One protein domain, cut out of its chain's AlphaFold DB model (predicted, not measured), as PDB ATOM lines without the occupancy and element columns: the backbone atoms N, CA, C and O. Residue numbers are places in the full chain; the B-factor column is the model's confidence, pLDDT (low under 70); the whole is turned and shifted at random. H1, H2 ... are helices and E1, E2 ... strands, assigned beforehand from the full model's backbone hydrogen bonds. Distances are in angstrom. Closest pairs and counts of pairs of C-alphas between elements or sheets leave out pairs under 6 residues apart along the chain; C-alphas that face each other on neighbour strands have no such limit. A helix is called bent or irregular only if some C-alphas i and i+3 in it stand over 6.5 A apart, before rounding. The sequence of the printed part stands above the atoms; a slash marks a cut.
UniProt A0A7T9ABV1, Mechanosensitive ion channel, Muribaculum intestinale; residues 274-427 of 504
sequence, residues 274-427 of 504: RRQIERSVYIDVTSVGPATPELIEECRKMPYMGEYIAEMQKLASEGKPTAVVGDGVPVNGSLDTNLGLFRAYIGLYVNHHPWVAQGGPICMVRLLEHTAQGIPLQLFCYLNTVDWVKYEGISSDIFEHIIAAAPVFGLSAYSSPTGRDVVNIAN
ATOM      1  N   ARG A 274      39.485  21.368  53.030       88.56
ATOM      2  CA  ARG A 274      40.036  22.004  51.827       88.56
ATOM      3  C   ARG A 274      41.152  22.973  52.183       88.56
ATOM      4  O   ARG A 274      40.964  23.821  53.054       88.56
ATOM      5  N   ARG A 275      42.276  22.898  51.467       90.25
ATOM      6  CA  ARG A 275      43.434  23.783  51.661       90.25
ATOM      7  C   ARG A 275      43.808  24.490  50.363       90.25
ATOM      8  O   ARG A 275      43.865  23.868  49.310       90.25
ATOM      9  N   GLN A 276      44.033  25.794  50.452       93.25
ATOM     10  CA  GLN A 276      44.332  26.657  49.313       93.25
ATOM     11  C   GLN A 276      45.782  26.487  48.842       93.25
ATOM     12  O   GLN A 276      46.686  26.499  49.675       93.25
ATOM     13  N   ILE A 277      45.985  26.414  47.526       93.69
ATOM     14  CA  ILE A 277      47.257  26.664  46.844       93.69
ATOM     15  C   ILE A 277      47.220  28.087  46.290       93.69
ATOM     16  O   ILE A 277      46.321  28.441  45.529       93.69
ATOM     17  N   GLU A 278      48.227  28.879  46.645       95.44
ATOM     18  CA  GLU A 278      48.488  30.193  46.062       95.44
ATOM     19  C   GLU A 278      49.999  30.335  45.833       95.44
ATOM     20  O   GLU A 278      50.752  30.731  46.723       95.44
ATOM     21  N   ARG A 279      50.467  29.922  44.653       95.56
ATOM     22  CA  ARG A 279      51.895  29.894  44.283       95.56
ATOM     23  C   ARG A 279      52.063  30.310  42.820       95.56
ATOM     24  O   ARG A 279      51.135  30.154  42.027       95.56
ATOM     25  N   SER A 280      53.237  30.830  42.463       95.81
ATOM     26  CA  SER A 280      53.513  31.353  41.118       95.81
ATOM     27  C   SER A 280      54.749  30.720  40.489       95.81
ATOM     28  O   SER A 280      55.744  30.498  41.175       95.81
ATOM     29  N   VAL A 281      54.698  30.505  39.173       94.75
ATOM     30  CA  VAL A 281      55.874  30.255  38.324       94.75
ATOM     31  C   VAL A 281      56.176  31.535  37.556       94.75
ATOM     32  O   VAL A 281      55.274  32.139  36.986       94.75
ATOM     33  N   TYR A 282      57.428  31.974  37.544       95.00
ATOM     34  CA  TYR A 282      57.820  33.173  36.808       95.00
ATOM     35  C   TYR A 282      58.133  32.805  35.362       95.00
ATOM     36  O   TYR A 282      58.968  31.941  35.118       95.00
ATOM     37  N   ILE A 283      57.455  33.444  34.413       94.19
ATOM     38  CA  ILE A 283      57.663  33.243  32.979       94.19
ATOM     39  C   ILE A 283      58.580  34.337  32.445       94.19
ATOM     40  O   ILE A 283      58.380  35.519  32.731       94.19
ATOM     41  N   ASP A 284      59.572  33.943  31.654       90.62
ATOM     42  CA  ASP A 284      60.458  34.872  30.973       90.62
ATOM     43  C   ASP A 284      59.684  35.658  29.909       90.62
ATOM     44  O   ASP A 284      59.091  35.095  28.984       90.62
ATOM     45  N   VAL A 285      59.720  36.981  30.031       89.50
ATOM     46  CA  VAL A 285      59.019  37.920  29.154       89.50
ATOM     47  C   VAL A 285      59.506  37.787  27.720       89.50
ATOM     48  O   VAL A 285      58.702  37.916  26.801       89.50
ATOM     49  N   THR A 286      60.791  37.489  27.507       86.44
ATOM     50  CA  THR A 286      61.341  37.366  26.150       86.44
ATOM     51  C   THR A 286      60.848  36.117  25.427       86.44
ATOM     52  O   THR A 286      60.966  36.038  24.209       86.44
ATOM     53  N   SER A 287      60.297  35.146  26.163       88.50
ATOM     54  CA  SER A 287      59.685  33.942  25.592       88.50
ATOM     55  C   SER A 287      58.212  34.134  25.210       88.50
ATOM     56  O   SER A 287      57.625  33.283  24.542       88.50
ATOM     57  N   VAL A 288      57.592  35.252  25.607       92.94
ATOM     58  CA  VAL A 288      56.187  35.537  25.304       92.94
ATOM     59  C   VAL A 288      56.057  36.100  23.893       92.94
ATOM     60  O   VAL A 288      56.694  37.090  23.538       92.94
ATOM     61  N   GLY A 289      55.186  35.491  23.094       92.94
ATOM     62  CA  GLY A 289      54.970  35.870  21.704       92.94
ATOM     63  C   GLY A 289      53.591  35.471  21.177       92.94
ATOM     64  O   GLY A 289      52.786  34.871  21.901       92.94
ATOM     65  N   PRO A 290      53.291  35.816  19.912       95.00
ATOM     66  CA  PRO A 290      52.057  35.392  19.265       95.00
ATOM     67  C   PRO A 290      52.002  33.866  19.160       95.00
ATOM     68  O   PRO A 290      53.022  33.208  18.945       95.00
ATOM     69  N   ALA A 291      50.808  33.295  19.305       93.06
ATOM     70  CA  ALA A 291      50.614  31.874  19.062       93.06
ATOM     71  C   ALA A 291      50.683  31.600  17.556       93.06
ATOM     72  O   ALA A 291      49.895  32.146  16.781       93.06
ATOM     73  N   THR A 292      51.625  30.760  17.131       93.38
ATOM     74  CA  THR A 292      51.710  30.372  15.722       93.38
ATOM     75  C   THR A 292      50.619  29.348  15.379       93.38
ATOM     76  O   THR A 292      50.204  28.581  16.257       93.38
ATOM     77  N   PRO A 293      50.144  29.290  14.121       93.88
ATOM     78  CA  PRO A 293      49.185  28.271  13.692       93.88
ATOM     79  C   PRO A 293      49.667  26.844  13.979       93.88
ATOM     80  O   PRO A 293      48.877  25.993  14.380       93.88
ATOM     81  N   GLU A 294      50.972  26.602  13.845       93.44
ATOM     82  CA  GLU A 294      51.599  25.316  14.153       93.44
ATOM     83  C   GLU A 294      51.493  24.995  15.648       93.44
ATOM     84  O   GLU A 294      51.127  23.879  16.009       93.44
ATOM     85  N   LEU A 295      51.745  25.976  16.525       91.12
ATOM     86  CA  LEU A 295      51.618  25.791  17.971       91.12
ATOM     87  C   LEU A 295      50.170  25.491  18.372       91.12
ATOM     88  O   LEU A 295      49.943  24.624  19.215       91.12
ATOM     89  N   ILE A 296      49.191  26.176  17.774       93.75
ATOM     90  CA  ILE A 296      47.766  25.921  18.031       93.75
ATOM     91  C   ILE A 296      47.401  24.481  17.640       93.75
ATOM     92  O   ILE A 296      46.705  23.803  18.397       93.75
ATOM     93  N   GLU A 297      47.891  23.994  16.498       93.56
ATOM     94  CA  GLU A 297      47.613  22.629  16.041       93.56
ATOM     95  C   GLU A 297      48.318  21.567  16.900       93.56
ATOM     96  O   GLU A 297      47.731  20.526  17.195       93.56
ATOM     97  N   GLU A 298      49.535  21.827  17.385       90.69
ATOM     98  CA  GLU A 298      50.183  20.949  18.370       90.69
ATOM     99  C   GLU A 298      49.426  20.944  19.707       90.69
ATOM    100  O   GLU A 298      49.170  19.879  20.271       90.69
ATOM    101  N   CYS A 299      48.983  22.112  20.187       91.81
ATOM    102  CA  CYS A 299      48.174  22.226  21.402       91.81
ATOM    103  C   CYS A 299      46.843  21.476  21.278       91.81
ATOM    104  O   CYS A 299      46.382  20.900  22.259       91.81
ATOM    105  N   ARG A 300      46.238  21.418  20.084       92.94
ATOM    106  CA  ARG A 300      44.989  20.679  19.831       92.94
ATOM    107  C   ARG A 300      45.106  19.182  20.145       92.94
ATOM    108  O   ARG A 300      44.105  18.565  20.494       92.94
ATOM    109  N   LYS A 301      46.312  18.609  20.059       90.75
ATOM    110  CA  LYS A 301      46.586  17.198  20.392       90.75
ATOM    111  C   LYS A 301      46.673  16.944  21.900       90.75
ATOM    112  O   LYS A 301      46.696  15.786  22.316       90.75
ATOM    113  N   MET A 302      46.768  17.996  22.715       89.50
ATOM    114  CA  MET A 302      46.834  17.874  24.168       89.50
ATOM    115  C   MET A 302      45.439  17.636  24.764       89.50
ATOM    116  O   MET A 302      44.436  18.072  24.189       89.50
ATOM    117  N   PRO A 303      45.342  16.986  25.935       86.38
ATOM    118  CA  PRO A 303      44.050  16.675  26.540       86.38
ATOM    119  C   PRO A 303      43.223  17.933  26.830       86.38
ATOM    120  O   PRO A 303      43.745  18.934  27.321       86.38
ATOM    121  N   TYR A 304      41.931  17.882  26.484       87.44
ATOM    122  CA  TYR A 304      40.925  18.954  26.608       87.44
ATOM    123  C   TYR A 304      41.180  20.246  25.806       87.44
ATOM    124  O   TYR A 304      40.258  21.035  25.602       87.44
ATOM    125  N   MET A 305      42.391  20.460  25.292       91.31
ATOM    126  CA  MET A 305      42.732  21.649  24.506       91.31
ATOM    127  C   MET A 305      42.017  21.692  23.155       91.31
ATOM    128  O   MET A 305      41.689  22.777  22.682       91.31
ATOM    129  N   GLY A 306      41.744  20.540  22.535       91.44
ATOM    130  CA  GLY A 306      41.033  20.493  21.255       91.44
ATOM    131  C   GLY A 306      39.618  21.077  21.325       91.44
ATOM    132  O   GLY A 306      39.257  21.900  20.483       91.44
ATOM    133  N   GLU A 307      38.855  20.714  22.360       90.31
ATOM    134  CA  GLU A 307      37.513  21.257  22.619       90.31
ATOM    135  C   GLU A 307      37.573  22.752  22.952       90.31
ATOM    136  O   GLU A 307      36.820  23.546  22.386       90.31
ATOM    137  N   TYR A 308      38.528  23.157  23.797       90.38
ATOM    138  CA  TYR A 308      38.737  24.562  24.145       90.38
ATOM    139  C   TYR A 308      39.054  25.427  22.917       90.38
ATOM    140  O   TYR A 308      38.427  26.464  22.711       90.38
ATOM    141  N   ILE A 309      39.998  25.001  22.069       91.81
ATOM    142  CA  ILE A 309      40.384  25.741  20.857       91.81
ATOM    143  C   ILE A 309      39.190  25.875  19.905       91.81
ATOM    144  O   ILE A 309      38.973  26.959  19.363       91.81
ATOM    145  N   ALA A 310      38.408  24.807  19.715       91.56
ATOM    146  CA  ALA A 310      37.232  24.836  18.850       91.56
ATOM    147  C   ALA A 310      36.179  25.845  19.343       91.56
ATOM    148  O   ALA A 310      35.680  26.644  18.548       91.56
ATOM    149  N   GLU A 311      35.891  25.867  20.649       89.06
ATOM    150  CA  GLU A 311      34.932  26.822  21.215       89.06
ATOM    151  C   GLU A 311      35.458  28.263  21.141       89.06
ATOM    152  O   GLU A 311      34.720  29.171  20.766       89.06
ATOM    153  N   MET A 312      36.750  28.488  21.397       89.06
ATOM    154  CA  MET A 312      37.363  29.814  21.254       89.06
ATOM    155  C   MET A 312      37.310  30.337  19.814       89.06
ATOM    156  O   MET A 312      37.006  31.508  19.594       89.06
ATOM    157  N   GLN A 313      37.571  29.481  18.823       90.12
ATOM    158  CA  GLN A 313      37.473  29.841  17.404       90.12
ATOM    159  C   GLN A 313      36.031  30.171  17.000       90.12
ATOM    160  O   GLN A 313      35.797  31.133  16.267       90.12
ATOM    161  N   LYS A 314      35.057  29.416  17.516       89.25
ATOM    162  CA  LYS A 314      33.632  29.694  17.319       89.25
ATOM    163  C   LYS A 314      33.237  31.040  17.930       89.25
ATOM    164  O   LYS A 314      32.683  31.876  17.220       89.25
ATOM    165  N   LEU A 315      33.587  31.300  19.191       86.88
ATOM    166  CA  LEU A 315      33.319  32.585  19.849       86.88
ATOM    167  C   LEU A 315      33.961  33.757  19.097       86.88
ATOM    168  O   LEU A 315      33.306  34.781  18.896       86.88
ATOM    169  N   ALA A 316      35.197  33.588  18.614       86.69
ATOM    170  CA  ALA A 316      35.868  34.583  17.779       86.69
ATOM    171  C   ALA A 316      35.092  34.866  16.481       86.69
ATOM    172  O   ALA A 316      34.920  36.026  16.113       86.69
ATOM    173  N   SER A 317      34.577  33.826  15.811       87.88
ATOM    174  CA  SER A 317      33.772  33.978  14.588       87.88
ATOM    175  C   SER A 317      32.433  34.691  14.828       87.88
ATOM    176  O   SER A 317      31.931  35.382  13.945       87.88
ATOM    177  N   GLU A 318      31.892  34.581  16.043       88.50
ATOM    178  CA  GLU A 318      30.681  35.275  16.495       88.50
ATOM    179  C   GLU A 318      30.960  36.701  17.014       88.50
ATOM    180  O   GLU A 318      30.034  37.390  17.445       88.50
ATOM    181  N   GLY A 319      32.220  37.158  17.005       83.69
ATOM    182  CA  GLY A 319      32.618  38.465  17.539       83.69
ATOM    183  C   GLY A 319      32.493  38.582  19.064       83.69
ATOM    184  O   GLY A 319      32.414  39.693  19.593       83.69
ATOM    185  N   LYS A 320      32.445  37.453  19.781       83.75
ATOM    186  CA  LYS A 320      32.364  37.394  21.247       83.75
ATOM    187  C   LYS A 320      33.761  37.410  21.880       83.75
ATOM    188  O   LYS A 320      34.726  36.965  21.258       83.75
ATOM    189  N   PRO A 321      33.896  37.898  23.127       77.38
ATOM    190  CA  PRO A 321      35.176  37.888  23.827       77.38
ATOM    191  C   PRO A 321      35.653  36.453  24.097       77.38
ATOM    192  O   PRO A 321      34.932  35.656  24.687       77.38
ATOM    193  N   THR A 322      36.892  36.150  23.709       75.25
ATOM    194  CA  THR A 322      37.536  34.829  23.859       75.25
ATOM    195  C   THR A 322      38.397  34.708  25.120       75.25
ATOM    196  O   THR A 322      38.793  33.616  25.503       75.25
ATOM    197  N   ALA A 323      38.696  35.822  25.792       68.19
ATOM    198  CA  ALA A 323      39.593  35.843  26.951       68.19
ATOM    199  C   ALA A 323      38.885  35.727  28.315       68.19
ATOM    200  O   ALA A 323      39.535  35.806  29.363       68.19
ATOM    201  N   VAL A 324      37.556  35.589  28.321       68.50
ATOM    202  CA  VAL A 324      36.712  35.647  29.523       68.50
ATOM    203  C   VAL A 324      36.103  34.272  29.794       68.50
ATOM    204  O   VAL A 324      35.623  33.615  28.877       68.50
ATOM    205  N   VAL A 325      36.107  33.857  31.065       69.19
ATOM    206  CA  VAL A 325      35.409  32.646  31.528       69.19
ATOM    207  C   VAL A 325      33.903  32.849  31.324       69.19
ATOM    208  O   VAL A 325      33.350  33.832  31.814       69.19
ATOM    209  N   GLY A 326      33.250  31.943  30.598       66.06
ATOM    210  CA  GLY A 326      31.835  32.043  30.225       66.06
ATOM    211  C   GLY A 326      31.151  30.677  30.167       66.06
ATOM    212  O   GLY A 326      31.772  29.655  30.465       66.06
ATOM    213  N   ASP A 327      29.871  30.649  29.787       58.84
ATOM    214  CA  ASP A 327      29.091  29.407  29.709       58.84
ATOM    215  C   ASP A 327      29.755  28.403  28.751       58.84
ATOM    216  O   ASP A 327      29.859  28.643  27.551       58.84
ATOM    217  N   GLY A 328      30.225  27.276  29.296       64.19
ATOM    218  CA  GLY A 328      30.914  26.217  28.546       64.19
ATOM    219  C   GLY A 328      32.444  26.326  28.491       64.19
ATOM    220  O   GLY A 328      33.088  25.389  28.026       64.19
ATOM    221  N   VAL A 329      33.047  27.405  29.007       68.56
ATOM    222  CA  VAL A 329      34.506  27.611  29.020       68.56
ATOM    223  C   VAL A 329      34.975  27.728  30.472       68.56
ATOM    224  O   VAL A 329      34.869  28.802  31.064       68.56
ATOM    225  N   PRO A 330      35.498  26.645  31.077       69.88
ATOM    226  CA  PRO A 330      35.761  26.607  32.518       69.88
ATOM    227  C   PRO A 330      37.002  27.403  32.947       69.88
ATOM    228  O   PRO A 330      37.261  27.539  34.141       69.88
ATOM    229  N   VAL A 331      37.805  27.896  31.998       81.81
ATOM    230  CA  VAL A 331      39.153  28.425  32.249       81.81
ATOM    231  C   VAL A 331      39.404  29.715  31.480       81.81
ATOM    232  O   VAL A 331      38.742  30.006  30.490       81.81
ATOM    233  N   ASN A 332      40.385  30.494  31.924       82.44
ATOM    234  CA  ASN A 332      40.831  31.692  31.224       82.44
ATOM    235  C   ASN A 332      42.041  31.396  30.317       82.44
ATOM    236  O   ASN A 332      42.823  30.483  30.565       82.44
ATOM    237  N   GLY A 333      42.230  32.213  29.283       85.06
ATOM    238  CA  GLY A 333      43.309  32.045  28.313       85.06
ATOM    239  C   GLY A 333      42.990  32.771  27.014       85.06
ATOM    240  O   GLY A 333      41.993  33.474  26.930       85.06
ATOM    241  N   SER A 334      43.848  32.643  26.009       87.44
ATOM    242  CA  SER A 334      43.603  33.198  24.671       87.44
ATOM    243  C   SER A 334      44.351  32.371  23.626       87.44
ATOM    244  O   SER A 334      45.376  31.767  23.939       87.44
ATOM    245  N   LEU A 335      43.835  32.350  22.396       90.25
ATOM    246  CA  LEU A 335      44.511  31.763  21.239       90.25
ATOM    247  C   LEU A 335      45.512  32.723  20.577       90.25
ATOM    248  O   LEU A 335      46.195  32.315  19.650       90.25
ATOM    249  N   ASP A 336      45.606  33.976  21.027       90.69
ATOM    250  CA  ASP A 336      46.415  35.015  20.374       90.69
ATOM    251  C   ASP A 336      47.902  34.921  20.742       90.69
ATOM    252  O   ASP A 336      48.774  35.340  19.982       90.69
ATOM    253  N   THR A 337      48.209  34.390  21.929       94.12
ATOM    254  CA  THR A 337      49.572  34.334  22.478       94.12
ATOM    255  C   THR A 337      49.890  32.950  23.016       94.12
ATOM    256  O   THR A 337      49.013  32.250  23.526       94.12
ATOM    257  N   ASN A 338      51.163  32.571  22.966       94.38
ATOM    258  CA  ASN A 338      51.623  31.313  23.546       94.38
ATOM    259  C   ASN A 338      51.373  31.241  25.066       94.38
ATOM    260  O   ASN A 338      50.943  30.207  25.576       94.38
ATOM    261  N   LEU A 339      51.532  32.358  25.785       94.25
ATOM    262  CA  LEU A 339      51.191  32.476  27.207       94.25
ATOM    263  C   LEU A 339      49.681  32.350  27.466       94.25
ATOM    264  O   LEU A 339      49.274  31.785  28.481       94.25
ATOM    265  N   GLY A 340      48.846  32.848  26.552       93.62
ATOM    266  CA  GLY A 340      47.396  32.660  26.589       93.62
ATOM    267  C   GLY A 340      46.994  31.191  26.447       93.62
ATOM    268  O   GLY A 340      46.161  30.720  27.224       93.62
ATOM    269  N   LEU A 341      47.619  30.467  25.513       93.69
ATOM    270  CA  LEU A 341      47.411  29.028  25.313       93.69
ATOM    271  C   LEU A 341      47.879  28.223  26.522       93.69
ATOM    272  O   LEU A 341      47.173  27.333  26.992       93.69
ATOM    273  N   PHE A 342      49.044  28.569  27.063       95.31
ATOM    274  CA  PHE A 342      49.604  27.895  28.225       95.31
ATOM    275  C   PHE A 342      48.736  28.073  29.477       95.31
ATOM    276  O   PHE A 342      48.496  27.118  30.213       95.31
ATOM    277  N   ARG A 343      48.191  29.277  29.691       93.88
ATOM    278  CA  ARG A 343      47.212  29.539  30.758       93.88
ATOM    279  C   ARG A 343      45.959  28.680  30.627       93.88
ATOM    280  O   ARG A 343      45.548  28.088  31.622       93.88
ATOM    281  N   ALA A 344      45.399  28.585  29.419       92.12
ATOM    282  CA  ALA A 344      44.239  27.735  29.159       92.12
ATOM    283  C   ALA A 344      44.553  26.264  29.457       92.12
ATOM    284  O   ALA A 344      43.797  25.604  30.168       92.12
ATOM    285  N   TYR A 345      45.705  25.780  28.988       93.62
ATOM    286  CA  TYR A 345      46.165  24.417  29.228       93.62
ATOM    287  C   TYR A 345      46.286  24.094  30.722       93.62
ATOM    288  O   TYR A 345      45.717  23.104  31.178       93.62
ATOM    289  N   ILE A 346      46.965  24.940  31.507       93.50
ATOM    290  CA  ILE A 346      47.099  24.722  32.958       93.50
ATOM    291  C   ILE A 346      45.734  24.794  33.636       93.50
ATOM    292  O   ILE A 346      45.444  23.984  34.514       93.50
ATOM    293  N   GLY A 347      44.885  25.739  33.225       90.81
ATOM    294  CA  GLY A 347      43.521  25.834  33.725       90.81
ATOM    295  C   GLY A 347      42.771  24.519  33.531       90.81
ATOM    296  O   GLY A 347      42.178  24.015  34.479       90.81
ATOM    297  N   LEU A 348      42.836  23.932  32.331       88.88
ATOM    298  CA  LEU A 348      42.167  22.668  32.012       88.88
ATOM    299  C   LEU A 348      42.792  21.490  32.757       88.88
ATOM    300  O   LEU A 348      42.058  20.640  33.255       88.88
ATOM    301  N   TYR A 349      44.120  21.459  32.870       89.12
ATOM    302  CA  TYR A 349      44.852  20.460  33.646       89.12
ATOM    303  C   TYR A 349      44.390  20.440  35.108       89.12
ATOM    304  O   TYR A 349      43.957  19.409  35.617       89.12
ATOM    305  N   VAL A 350      44.399  21.601  35.766       88.75
ATOM    306  CA  VAL A 350      43.989  21.751  37.169       88.75
ATOM    307  C   VAL A 350      42.487  21.498  37.334       88.75
ATOM    308  O   VAL A 350      42.087  20.847  38.298       88.75
ATOM    309  N   ASN A 351      41.656  21.944  36.386       85.12
ATOM    310  CA  ASN A 351      40.211  21.708  36.410       85.12
ATOM    311  C   ASN A 351      39.847  20.221  36.305       85.12
ATOM    312  O   ASN A 351      38.792  19.831  36.787       85.12
ATOM    313  N   HIS A 352      40.705  19.381  35.728       85.56
ATOM    314  CA  HIS A 352      40.479  17.937  35.694       85.56
ATOM    315  C   HIS A 352      41.239  17.182  36.789       85.56
ATOM    316  O   HIS A 352      41.001  15.992  36.962       85.56
ATOM    317  N   HIS A 353      42.103  17.846  37.567       85.12
ATOM    318  CA  HIS A 353      42.972  17.211  38.558       85.12
ATOM    319  C   HIS A 353      42.197  16.539  39.715       85.12
ATOM    320  O   HIS A 353      41.402  17.214  40.375       85.12
ATOM    321  N   PRO A 354      42.449  15.250  40.055       84.12
ATOM    322  CA  PRO A 354      41.610  14.483  40.990       84.12
ATOM    323  C   PRO A 354      41.616  15.045  42.414       84.12
ATOM    324  O   PRO A 354      40.641  14.928  43.154       84.12
ATOM    325  N   TRP A 355      42.727  15.667  42.808       86.12
ATOM    326  CA  TRP A 355      42.889  16.248  44.139       86.12
ATOM    327  C   TRP A 355      42.462  17.710  44.234       86.12
ATOM    328  O   TRP A 355      42.405  18.241  45.343       86.12
ATOM    329  N   VAL A 356      42.167  18.363  43.108       85.56
ATOM    330  CA  VAL A 356      41.712  19.754  43.102       85.56
ATOM    331  C   VAL A 356      40.212  19.790  43.373       85.56
ATOM    332  O   VAL A 356      39.424  19.016  42.828       85.56
ATOM    333  N   ALA A 357      39.812  20.678  44.272       83.00
ATOM    334  CA  ALA A 357      38.444  20.835  44.721       83.00
ATOM    335  C   ALA A 357      37.554  21.403  43.613       83.00
ATOM    336  O   ALA A 357      37.632  22.582  43.277       83.00
ATOM    337  N   GLN A 358      36.652  20.559  43.114       73.50
ATOM    338  CA  GLN A 358      35.608  20.938  42.167       73.50
ATOM    339  C   GLN A 358      34.402  21.554  42.892       73.50
ATOM    340  O   GLN A 358      34.088  21.192  44.030       73.50
ATOM    341  N   GLY A 359      33.733  22.516  42.247       62.78
ATOM    342  CA  GLY A 359      32.559  23.204  42.808       62.78
ATOM    343  C   GLY A 359      32.852  24.069  44.046       62.78
ATOM    344  O   GLY A 359      31.955  24.341  44.842       62.78
ATOM    345  N   GLY A 360      34.120  24.439  44.262       61.03
ATOM    346  CA  GLY A 360      34.586  25.284  45.366       61.03
ATOM    347  C   GLY A 360      34.794  26.765  44.998       61.03
ATOM    348  O   GLY A 360      34.512  27.174  43.872       61.03
ATOM    349  N   PRO A 361      35.291  27.586  45.947       61.34
ATOM    350  CA  PRO A 361      35.454  29.027  45.782       61.34
ATOM    351  C   PRO A 361      36.676  29.339  44.908       61.34
ATOM    352  O   PRO A 361      37.748  29.605  45.421       61.34
ATOM    353  N   ILE A 362      36.503  29.347  43.586       77.25
ATOM    354  CA  ILE A 362      37.480  29.817  42.585       77.25
ATOM    355  C   ILE A 362      38.675  28.866  42.360       77.25
ATOM    356  O   ILE A 362      39.473  28.576  43.250       77.25
ATOM    357  N   CYS A 363      38.836  28.449  41.104       84.06
ATOM    358  CA  CYS A 363      40.057  27.867  40.558       84.06
ATOM    359  C   CYS A 363      40.473  28.728  39.363       84.06
ATOM    360  O   CYS A 363      39.681  28.920  38.443       84.06
ATOM    361  N   MET A 364      41.675  29.300  39.389       87.44
ATOM    362  CA  MET A 364      42.134  30.198  38.332       87.44
ATOM    363  C   MET A 364      43.647  30.150  38.140       87.44
ATOM    364  O   MET A 364      44.416  29.981  39.088       87.44
ATOM    365  N   VAL A 365      44.058  30.390  36.898       92.06
ATOM    366  CA  VAL A 365      45.451  30.618  36.515       92.06
ATOM    367  C   VAL A 365      45.557  32.054  36.025       92.06
ATOM    368  O   VAL A 365      44.964  32.422  35.012       92.06
ATOM    369  N   ARG A 366      46.260  32.921  36.752       92.31
ATOM    370  CA  ARG A 366      46.305  34.358  36.439       92.31
ATOM    371  C   ARG A 366      47.726  34.876  36.339       92.31
ATOM    372  O   ARG A 366      48.649  34.287  36.884       92.31
ATOM    373  N   LEU A 367      47.879  36.000  35.652       94.06
ATOM    374  CA  LEU A 367      49.125  36.754  35.659       94.06
ATOM    375  C   LEU A 367      49.053  37.796  36.775       94.06
ATOM    376  O   LEU A 367      48.011  38.431  36.957       94.06
ATOM    377  N   LEU A 368      50.140  37.944  37.523       95.44
ATOM    378  CA  LEU A 368      50.347  39.076  38.425       95.44
ATOM    379  C   LEU A 368      51.121  40.185  37.700       95.44
ATOM    380  O   LEU A 368      51.502  40.038  36.538       95.44
ATOM    381  N   GLU A 369      51.331  41.304  38.392       94.62
ATOM    382  CA  GLU A 369      52.134  42.410  37.877       94.62
ATOM    383  C   GLU A 369      53.535  41.934  37.471       94.62
ATOM    384  O   GLU A 369      54.154  41.101  38.138       94.62
ATOM    385  N   HIS A 370      54.011  42.449  36.341       91.50
ATOM    386  CA  HIS A 370      55.325  42.125  35.810       91.50
ATOM    387  C   HIS A 370      56.432  42.599  36.766       91.50
ATOM    388  O   HIS A 370      56.387  43.711  37.286       91.50
ATOM    389  N   THR A 371      57.445  41.757  36.969       92.94
ATOM    390  CA  THR A 371      58.582  42.028  37.860       92.94
ATOM    391  C   THR A 371      59.903  41.950  37.098       92.94
ATOM    392  O   THR A 371      59.952  41.454  35.978       92.94
ATOM    393  N   ALA A 372      61.013  42.370  37.712       89.69
ATOM    394  CA  ALA A 372      62.345  42.194  37.120       89.69
ATOM    395  C   ALA A 372      62.712  40.710  36.882       89.69
ATOM    396  O   ALA A 372      63.586  40.410  36.074       89.69
ATOM    397  N   GLN A 373      62.041  39.791  37.580       88.50
ATOM    398  CA  GLN A 373      62.175  38.341  37.467       88.50
ATOM    399  C   GLN A 373      61.187  37.729  36.456       88.50
ATOM    400  O   GLN A 373      60.964  36.524  36.465       88.50
ATOM    401  N   GLY A 374      60.547  38.538  35.609       91.12
ATOM    402  CA  GLY A 374      59.571  38.083  34.621       91.12
ATOM    403  C   GLY A 374      58.119  38.214  35.085       91.12
ATOM    404  O   GLY A 374      57.798  38.948  36.028       91.12
ATOM    405  N   ILE A 375      57.215  37.534  34.375       94.62
ATOM    406  CA  ILE A 375      55.761  37.618  34.565       94.62
ATOM    407  C   ILE A 375      55.314  36.480  35.492       94.62
ATOM    408  O   ILE A 375      55.389  35.317  35.088       94.62
ATOM    409  N   PRO A 376      54.820  36.760  36.712       96.62
ATOM    410  CA  PRO A 376      54.374  35.707  37.613       96.62
ATOM    411  C   PRO A 376      53.047  35.110  37.129       96.62
ATOM    412  O   PRO A 376      52.018  35.785  37.099       96.62
ATOM    413  N   LEU A 377      53.069  33.825  36.790       95.94
ATOM    414  CA  LEU A 377      51.910  32.992  36.492       95.94
ATOM    415  C   LEU A 377      51.456  32.298  37.781       95.94
ATOM    416  O   LEU A 377      52.047  31.303  38.200       95.94
ATOM    417  N   GLN A 378      50.434  32.847  38.434       96.31
ATOM    418  CA  GLN A 378      49.911  32.349  39.701       96.31
ATOM    419  C   GLN A 378      48.827  31.293  39.477       96.31
ATOM    420  O   GLN A 378      47.828  31.550  38.798       96.31
ATOM    421  N   LEU A 379      48.992  30.143  40.127       94.75
ATOM    422  CA  LEU A 379      47.931  29.169  40.330       94.75
ATOM    423  C   LEU A 379      47.228  29.462  41.658       94.75
ATOM    424  O   LEU A 379      47.865  29.498  42.714       94.75
ATOM    425  N   PHE A 380      45.914  29.648  41.585       93.38
ATOM    426  CA  PHE A 380      45.040  29.826  42.735       93.38
ATOM    427  C   PHE A 380      43.941  28.765  42.684       93.38
ATOM    428  O   PHE A 380      43.052  28.827  41.834       93.38
ATOM    429  N   CYS A 381      43.999  27.782  43.574       91.12
ATOM    430  CA  CYS A 381      42.989  26.729  43.669       91.12
ATOM    431  C   CYS A 381      42.937  26.151  45.088       91.12
ATOM    432  O   CYS A 381      43.677  26.570  45.976       91.12
ATOM    433  N   TYR A 382      42.052  25.185  45.317       90.69
ATOM    434  CA  TYR A 382      41.944  24.473  46.589       90.69
ATOM    435  C   TYR A 382      42.131  22.982  46.341       90.69
ATOM    436  O   TYR A 382      41.604  22.463  45.364       90.69
ATOM    437  N   LEU A 383      42.835  22.286  47.228       89.81
ATOM    438  CA  LEU A 383      42.903  20.827  47.238       89.81
ATOM    439  C   LEU A 383      41.852  20.239  48.184       89.81
ATOM    440  O   LEU A 383      41.557  20.826  49.224       89.81
ATOM    441  N   ASN A 384      41.348  19.046  47.866       87.50
ATOM    442  CA  ASN A 384      40.417  18.254  48.689       87.50
ATOM    443  C   ASN A 384      41.107  17.510  49.852       87.50
ATOM    444  O   ASN A 384      40.627  16.477  50.315       87.50
ATOM    445  N   THR A 385      42.272  17.982  50.293       86.94
ATOM    446  CA  THR A 385      43.017  17.393  51.407       86.94
ATOM    447  C   THR A 385      43.588  18.482  52.303       86.94
ATOM    448  O   THR A 385      44.015  19.539  51.836       86.94
ATOM    449  N   VAL A 386      43.602  18.196  53.601       88.62
ATOM    450  CA  VAL A 386      44.207  19.033  54.650       88.62
ATOM    451  C   VAL A 386      45.411  18.354  55.298       88.62
ATOM    452  O   VAL A 386      46.136  18.996  56.055       88.62
ATOM    453  N   ASP A 387      45.640  17.075  54.977       91.38
ATOM    454  CA  ASP A 387      46.857  16.362  55.348       91.38
ATOM    455  C   ASP A 387      48.057  17.072  54.726       91.38
ATOM    456  O   ASP A 387      48.103  17.298  53.513       91.38
ATOM    457  N   TRP A 388      49.002  17.470  55.573       88.81
ATOM    458  CA  TRP A 388      50.078  18.356  55.155       88.81
ATOM    459  C   TRP A 388      51.028  17.672  54.167       88.81
ATOM    460  O   TRP A 388      51.360  18.263  53.142       88.81
ATOM    461  N   VAL A 389      51.403  16.416  54.412       89.19
ATOM    462  CA  VAL A 389      52.338  15.687  53.544       89.19
ATOM    463  C   VAL A 389      51.728  15.480  52.159       89.19
ATOM    464  O   VAL A 389      52.371  15.781  51.153       89.19
ATOM    465  N   LYS A 390      50.460  15.055  52.091       88.38
ATOM    466  CA  LYS A 390      49.735  14.921  50.818       88.38
ATOM    467  C   LYS A 390      49.600  16.260  50.104       88.38
ATOM    468  O   LYS A 390      49.826  16.323  48.901       88.38
ATOM    469  N   TYR A 391      49.245  17.320  50.833       91.56
ATOM    470  CA  TYR A 391      49.107  18.662  50.271       91.56
ATOM    471  C   TYR A 391      50.408  19.140  49.603       91.56
ATOM    472  O   TYR A 391      50.357  19.594  48.462       91.56
ATOM    473  N   GLU A 392      51.564  19.013  50.270       91.56
ATOM    474  CA  GLU A 392      52.848  19.428  49.679       91.56
ATOM    475  C   GLU A 392      53.244  18.533  48.504       91.56
ATOM    476  O   GLU A 392      53.666  19.057  47.479       91.56
ATOM    477  N   GLY A 393      53.046  17.213  48.602       90.25
ATOM    478  CA  GLY A 393      53.341  16.290  47.502       90.25
ATOM    479  C   GLY A 393      52.543  16.608  46.234       90.25
ATOM    480  O   GLY A 393      53.120  16.740  45.159       90.25
ATOM    481  N   ILE A 394      51.230  16.816  46.370       89.00
ATOM    482  CA  ILE A 394      50.351  17.193  45.250       89.00
ATOM    483  C   ILE A 394      50.721  18.580  44.713       89.00
ATOM    484  O   ILE A 394      50.735  18.795  43.503       89.00
ATOM    485  N   SER A 395      51.017  19.539  45.596       91.69
ATOM    486  CA  SER A 395      51.430  20.870  45.154       91.69
ATOM    487  C   SER A 395      52.747  20.827  44.380       91.69
ATOM    488  O   SER A 395      52.869  21.576  43.418       91.69
ATOM    489  N   SER A 396      53.724  20.016  44.784       92.31
ATOM    490  CA  SER A 396      54.985  19.876  44.050       92.31
ATOM    491  C   SER A 396      54.753  19.266  42.670       92.31
ATOM    492  O   SER A 396      55.163  19.868  41.685       92.31
ATOM    493  N   ASP A 397      54.001  18.166  42.587       89.56
ATOM    494  CA  ASP A 397      53.673  17.478  41.328       89.56
ATOM    495  C   ASP A 397      53.010  18.412  40.297       89.56
ATOM    496  O   ASP A 397      53.445  18.516  39.149       89.56
ATOM    497  N   ILE A 398      52.021  19.206  40.732       91.94
ATOM    498  CA  ILE A 398      51.363  20.199  39.869       91.94
ATOM    499  C   ILE A 398      52.366  21.231  39.334       91.94
ATOM    500  O   ILE A 398      52.320  21.581  38.154       91.94
ATOM    501  N   PHE A 399      53.259  21.750  40.180       94.06
ATOM    502  CA  PHE A 399      54.210  22.788  39.770       94.06
ATOM    503  C   PHE A 399      55.368  22.238  38.932       94.06
ATOM    504  O   PHE A 399      55.820  22.928  38.018       94.06
ATOM    505  N   GLU A 400      55.804  21.003  39.178       90.50
ATOM    506  CA  GLU A 400      56.750  20.284  38.322       90.50
ATOM    507  C   GLU A 400      56.182  20.118  36.908       90.50
ATOM    508  O   GLU A 400      56.854  20.472  35.936       90.50
ATOM    509  N   HIS A 401      54.914  19.703  36.789       90.94
ATOM    510  CA  HIS A 401      54.215  19.614  35.502       90.94
ATOM    511  C   HIS A 401      54.126  20.968  34.794       90.94
ATOM    512  O   HIS A 401      54.436  21.060  33.607       90.94
ATOM    513  N   ILE A 402      53.746  22.035  35.511       92.81
ATOM    514  CA  ILE A 402      53.668  23.392  34.945       92.81
ATOM    515  C   ILE A 402      55.031  23.814  34.380       92.81
ATOM    516  O   ILE A 402      55.116  24.234  33.228       92.81
ATOM    517  N   ILE A 403      56.107  23.682  35.158       90.19
ATOM    518  CA  ILE A 403      57.449  24.099  34.727       90.19
ATOM    519  C   ILE A 403      57.922  23.262  33.532       90.19
ATOM    520  O   ILE A 403      58.455  23.813  32.569       90.19
ATOM    521  N   ALA A 404      57.701  21.946  33.563       87.12
ATOM    522  CA  ALA A 404      58.143  21.038  32.511       87.12
ATOM    523  C   ALA A 404      57.331  21.166  31.209       87.12
ATOM    524  O   ALA A 404      57.866  20.923  30.127       87.12
ATOM    525  N   ALA A 405      56.063  21.582  31.288       90.06
ATOM    526  CA  ALA A 405      55.214  21.812  30.122       90.06
ATOM    527  C   ALA A 405      55.517  23.138  29.403       90.06
ATOM    528  O   ALA A 405      55.298  23.224  28.196       90.06
ATOM    529  N   ALA A 406      56.037  24.159  30.098       90.94
ATOM    530  CA  ALA A 406      56.251  25.498  29.533       90.94
ATOM    531  C   ALA A 406      57.047  25.521  28.202       90.94
ATOM    532  O   ALA A 406      56.579  26.174  27.260       90.94
ATOM    533  N   PRO A 407      58.160  24.770  28.035       89.00
ATOM    534  CA  PRO A 407      58.922  24.752  26.781       89.00
ATOM    535  C   PRO A 407      58.133  24.259  25.566       89.00
ATOM    536  O   PRO A 407      58.419  24.676  24.447       89.00
ATOM    537  N   VAL A 408      57.115  23.412  25.762       87.88
ATOM    538  CA  VAL A 408      56.257  22.924  24.666       87.88
ATOM    539  C   VAL A 408      55.418  24.056  24.069       87.88
ATOM    540  O   VAL A 408      55.105  24.039  22.884       87.88
ATOM    541  N   PHE A 409      55.129  25.085  24.865       92.38
ATOM    542  CA  PHE A 409      54.466  26.311  24.423       92.38
ATOM    543  C   PHE A 409      55.466  27.369  23.924       92.38
ATOM    544  O   PHE A 409      55.090  28.510  23.667       92.38
ATOM    545  N   GLY A 410      56.755  27.030  23.809       87.25
ATOM    546  CA  GLY A 410      57.816  27.990  23.496       87.25
ATOM    547  C   GLY A 410      58.077  28.998  24.620       87.25
ATOM    548  O   GLY A 410      58.703  30.026  24.381       87.25
ATOM    549  N   LEU A 411      57.589  28.722  25.833       91.56
ATOM    550  CA  LEU A 411      57.798  29.557  27.011       91.56
ATOM    551  C   LEU A 411      58.983  29.039  27.819       91.56
ATOM    552  O   LEU A 411      59.281  27.847  27.834       91.56
ATOM    553  N   SER A 412      59.644  29.938  28.537       87.56
ATOM    554  CA  SER A 412      60.708  29.584  29.476       87.56
ATOM    555  C   SER A 412      60.356  30.081  30.870       87.56
ATOM    556  O   SER A 412      59.854  31.193  31.030       87.56
ATOM    557  N   ALA A 413      60.607  29.258  31.887       88.06
ATOM    558  CA  ALA A 413      60.564  29.725  33.265       88.06
ATOM    559  C   ALA A 413      61.793  30.610  33.520       88.06
ATOM    560  O   ALA A 413      62.910  30.243  33.153       88.06
ATOM    561  N   TYR A 414      61.593  31.772  34.134       86.94
ATOM    562  CA  TYR A 414      62.689  32.662  34.485       86.94
ATOM    563  C   TYR A 414      63.570  32.024  35.563       86.94
ATOM    564  O   TYR A 414      63.088  31.545  36.591       86.94
ATOM    565  N   SER A 415      64.881  32.114  35.362       81.88
ATOM    566  CA  SER A 415      65.894  31.843  36.375       81.88
ATOM    567  C   SER A 415      66.949  32.939  36.332       81.88
ATOM    568  O   SER A 415      67.391  33.329  35.252       81.88
ATOM    569  N   SER A 416      67.392  33.422  37.493       85.19
ATOM    570  CA  SER A 416      68.525  34.349  37.533       85.19
ATOM    571  C   SER A 416      69.793  33.669  36.999       85.19
ATOM    572  O   SER A 416      69.986  32.480  37.270       85.19
ATOM    573  N   PRO A 417      70.675  34.400  36.288       82.12
ATOM    574  CA  PRO A 417      71.936  33.845  35.819       82.12
ATOM    575  C   PRO A 417      72.724  33.230  36.973       82.12
ATOM    576  O   PRO A 417      72.959  33.865  38.003       82.12
ATOM    577  N   THR A 418      73.139  31.985  36.799       76.38
ATOM    578  CA  THR A 418      73.988  31.282  37.754       76.38
ATOM    579  C   THR A 418      75.459  31.528  37.431       76.38
ATOM    580  O   THR A 418      75.819  31.957  36.331       76.38
ATOM    581  N   GLY A 419      76.358  31.185  38.359       74.81
ATOM    582  CA  GLY A 419      77.798  31.207  38.073       74.81
ATOM    583  C   GLY A 419      78.170  30.370  36.840       74.81
ATOM    584  O   GLY A 419      79.093  30.730  36.114       74.81
ATOM    585  N   ARG A 420      77.411  29.302  36.543       68.75
ATOM    586  CA  ARG A 420      77.596  28.469  35.345       68.75
ATOM    587  C   ARG A 420      77.300  29.239  34.058       68.75
ATOM    588  O   ARG A 420      78.051  29.111  33.098       68.75
ATOM    589  N   ASP A 421      76.246  30.048  34.050       73.38
ATOM    590  CA  ASP A 421      75.836  30.825  32.875       73.38
ATOM    591  C   ASP A 421      76.866  31.912  32.554       73.38
ATOM    592  O   ASP A 421      77.257  32.077  31.402       73.38
ATOM    593  N   VAL A 422      77.406  32.570  33.584       77.56
ATOM    594  CA  VAL A 422      78.489  33.556  33.434       77.56
ATOM    595  C   VAL A 422      79.767  32.907  32.897       77.56
ATOM    596  O   VAL A 422      80.414  33.463  32.009       77.56
ATOM    597  N   VAL A 423      80.122  31.712  33.382       69.12
ATOM    598  CA  VAL A 423      81.282  30.963  32.868       69.12
ATOM    599  C   VAL A 423      81.067  30.530  31.416       69.12
ATOM    600  O   VAL A 423      81.999  30.620  30.625       69.12
ATOM    601  N   ASN A 424      79.854  30.116  31.034       67.94
ATOM    602  CA  ASN A 424      79.527  29.793  29.642       67.94
ATOM    603  C   ASN A 424      79.634  31.014  28.716       67.94
ATOM    604  O   ASN A 424      80.097  30.874  27.591       67.94
ATOM    605  N   ILE A 425      79.252  32.204  29.190       69.75
ATOM    606  CA  ILE A 425      79.412  33.465  28.446       69.75
ATOM    607  C   ILE A 425      80.899  33.825  28.288       69.75
ATOM    608  O   ILE A 425      81.311  34.305  27.235       69.75
ATOM    609  N   ALA A 426      81.711  33.588  29.323       70.94
ATOM    610  CA  ALA A 426      83.138  33.908  29.325       70.94
ATOM    611  C   ALA A 426      84.020  32.853  28.628       70.94
ATOM    612  O   ALA A 426      85.191  33.127  28.361       70.94
ATOM    613  N   ASN A 427      83.496  31.654  28.349       64.25
ATOM    614  CA  ASN A 427      84.249  30.566  27.734       64.25
ATOM    615  C   ASN A 427      84.065  30.553  26.199       64.25
ATOM    616  O   ASN A 427      83.004  30.157  25.718       64.25
TER     617      ASN A 427
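This is residues 274 to 427 of the 504 residues of the protein "Mechanosensitive ion channel" of Muribaculum intestinale (UniProt A0A7T9ABV1). A three-stranded antiparallel sheet has two helices, H3 and H4, side by side over one face, while its other face is bare. H1 and H2 lie off the sheet, beyond H3, and residues 417 to 427, with H5, stick out from the body as an arm. The printed part has 154 residues, with five named helices and three named strands in the order E1 H1 H2 H3 E2 E3 H4 H5; the sheet's order is E1, E3, E2, and the class is mixed, helices and strands. It is compact, with a radius of gyration of the C-alphas of 16.7 A and spans of 54 by 43 by 28 A.

Begin at E1, residues 275 to 283, an edge strand antiparallel to E3, residues 375 to 383; look for N 277 and O 381, 2.8 A apart. On the other side of E3 is E2, residues 364 to 367, which forms a hairpin with it; N 366 and O 378 are 2.9 A apart. Two layers, helices on one face of a sheet, are made by H3, residues 338 to 352, and H4, residues 388 to 409. H3 lies over E3 and E2 at a height of 9.4 A over the sheet, and H4 over E1 and E3 at 9.0 A. H3 and H4 touch through residues 402 to 409 of H4, closest at the C-alphas of Asn 338 and Phe 409, 5.8 A, at a shallow tilt of 33 degrees, only just short of steep, opposite ways. H1, residues 293 to 300, touches H2, residues 305 to 317, at a steep tilt of 52 degrees; the closest C-alphas, of Arg 300 and Gly 306, are 4.2 A apart. H3 is the hub; H1 and H2 each only just touch it, with 3 pairs of C-alphas within 8 A. H5, residues 419 to 426, touches no helix. Every O i to N i+4 pair is within hydrogen-bond range in H1, H2, H3 and H5, and 15 of 18 are in H4.

Find C-alpha 275 at (43.434, 23.783, 51.661); E1 runs 25.3 A from there. H2 measures 18.2 A, H3 21.2 A and E3 24.7 A. H4 runs 32.0 A from C-alpha 388 at (50.078, 18.356, 55.155) and is only just irregular: C-alphas 404 and 407 are 6.9 A apart. H5 ends at C-alpha 426 at (83.138, 33.908, 29.325).

The C-alphas farthest apart, of Asp 327 and Asn 427, are 55.2 A apart. The printed part has no cut; the long links are H2 to H3 and H3 to E2. Look for pLDDT under 70 at residues 323 to 330, 359 to 361, 420, 423 to 425 and 427.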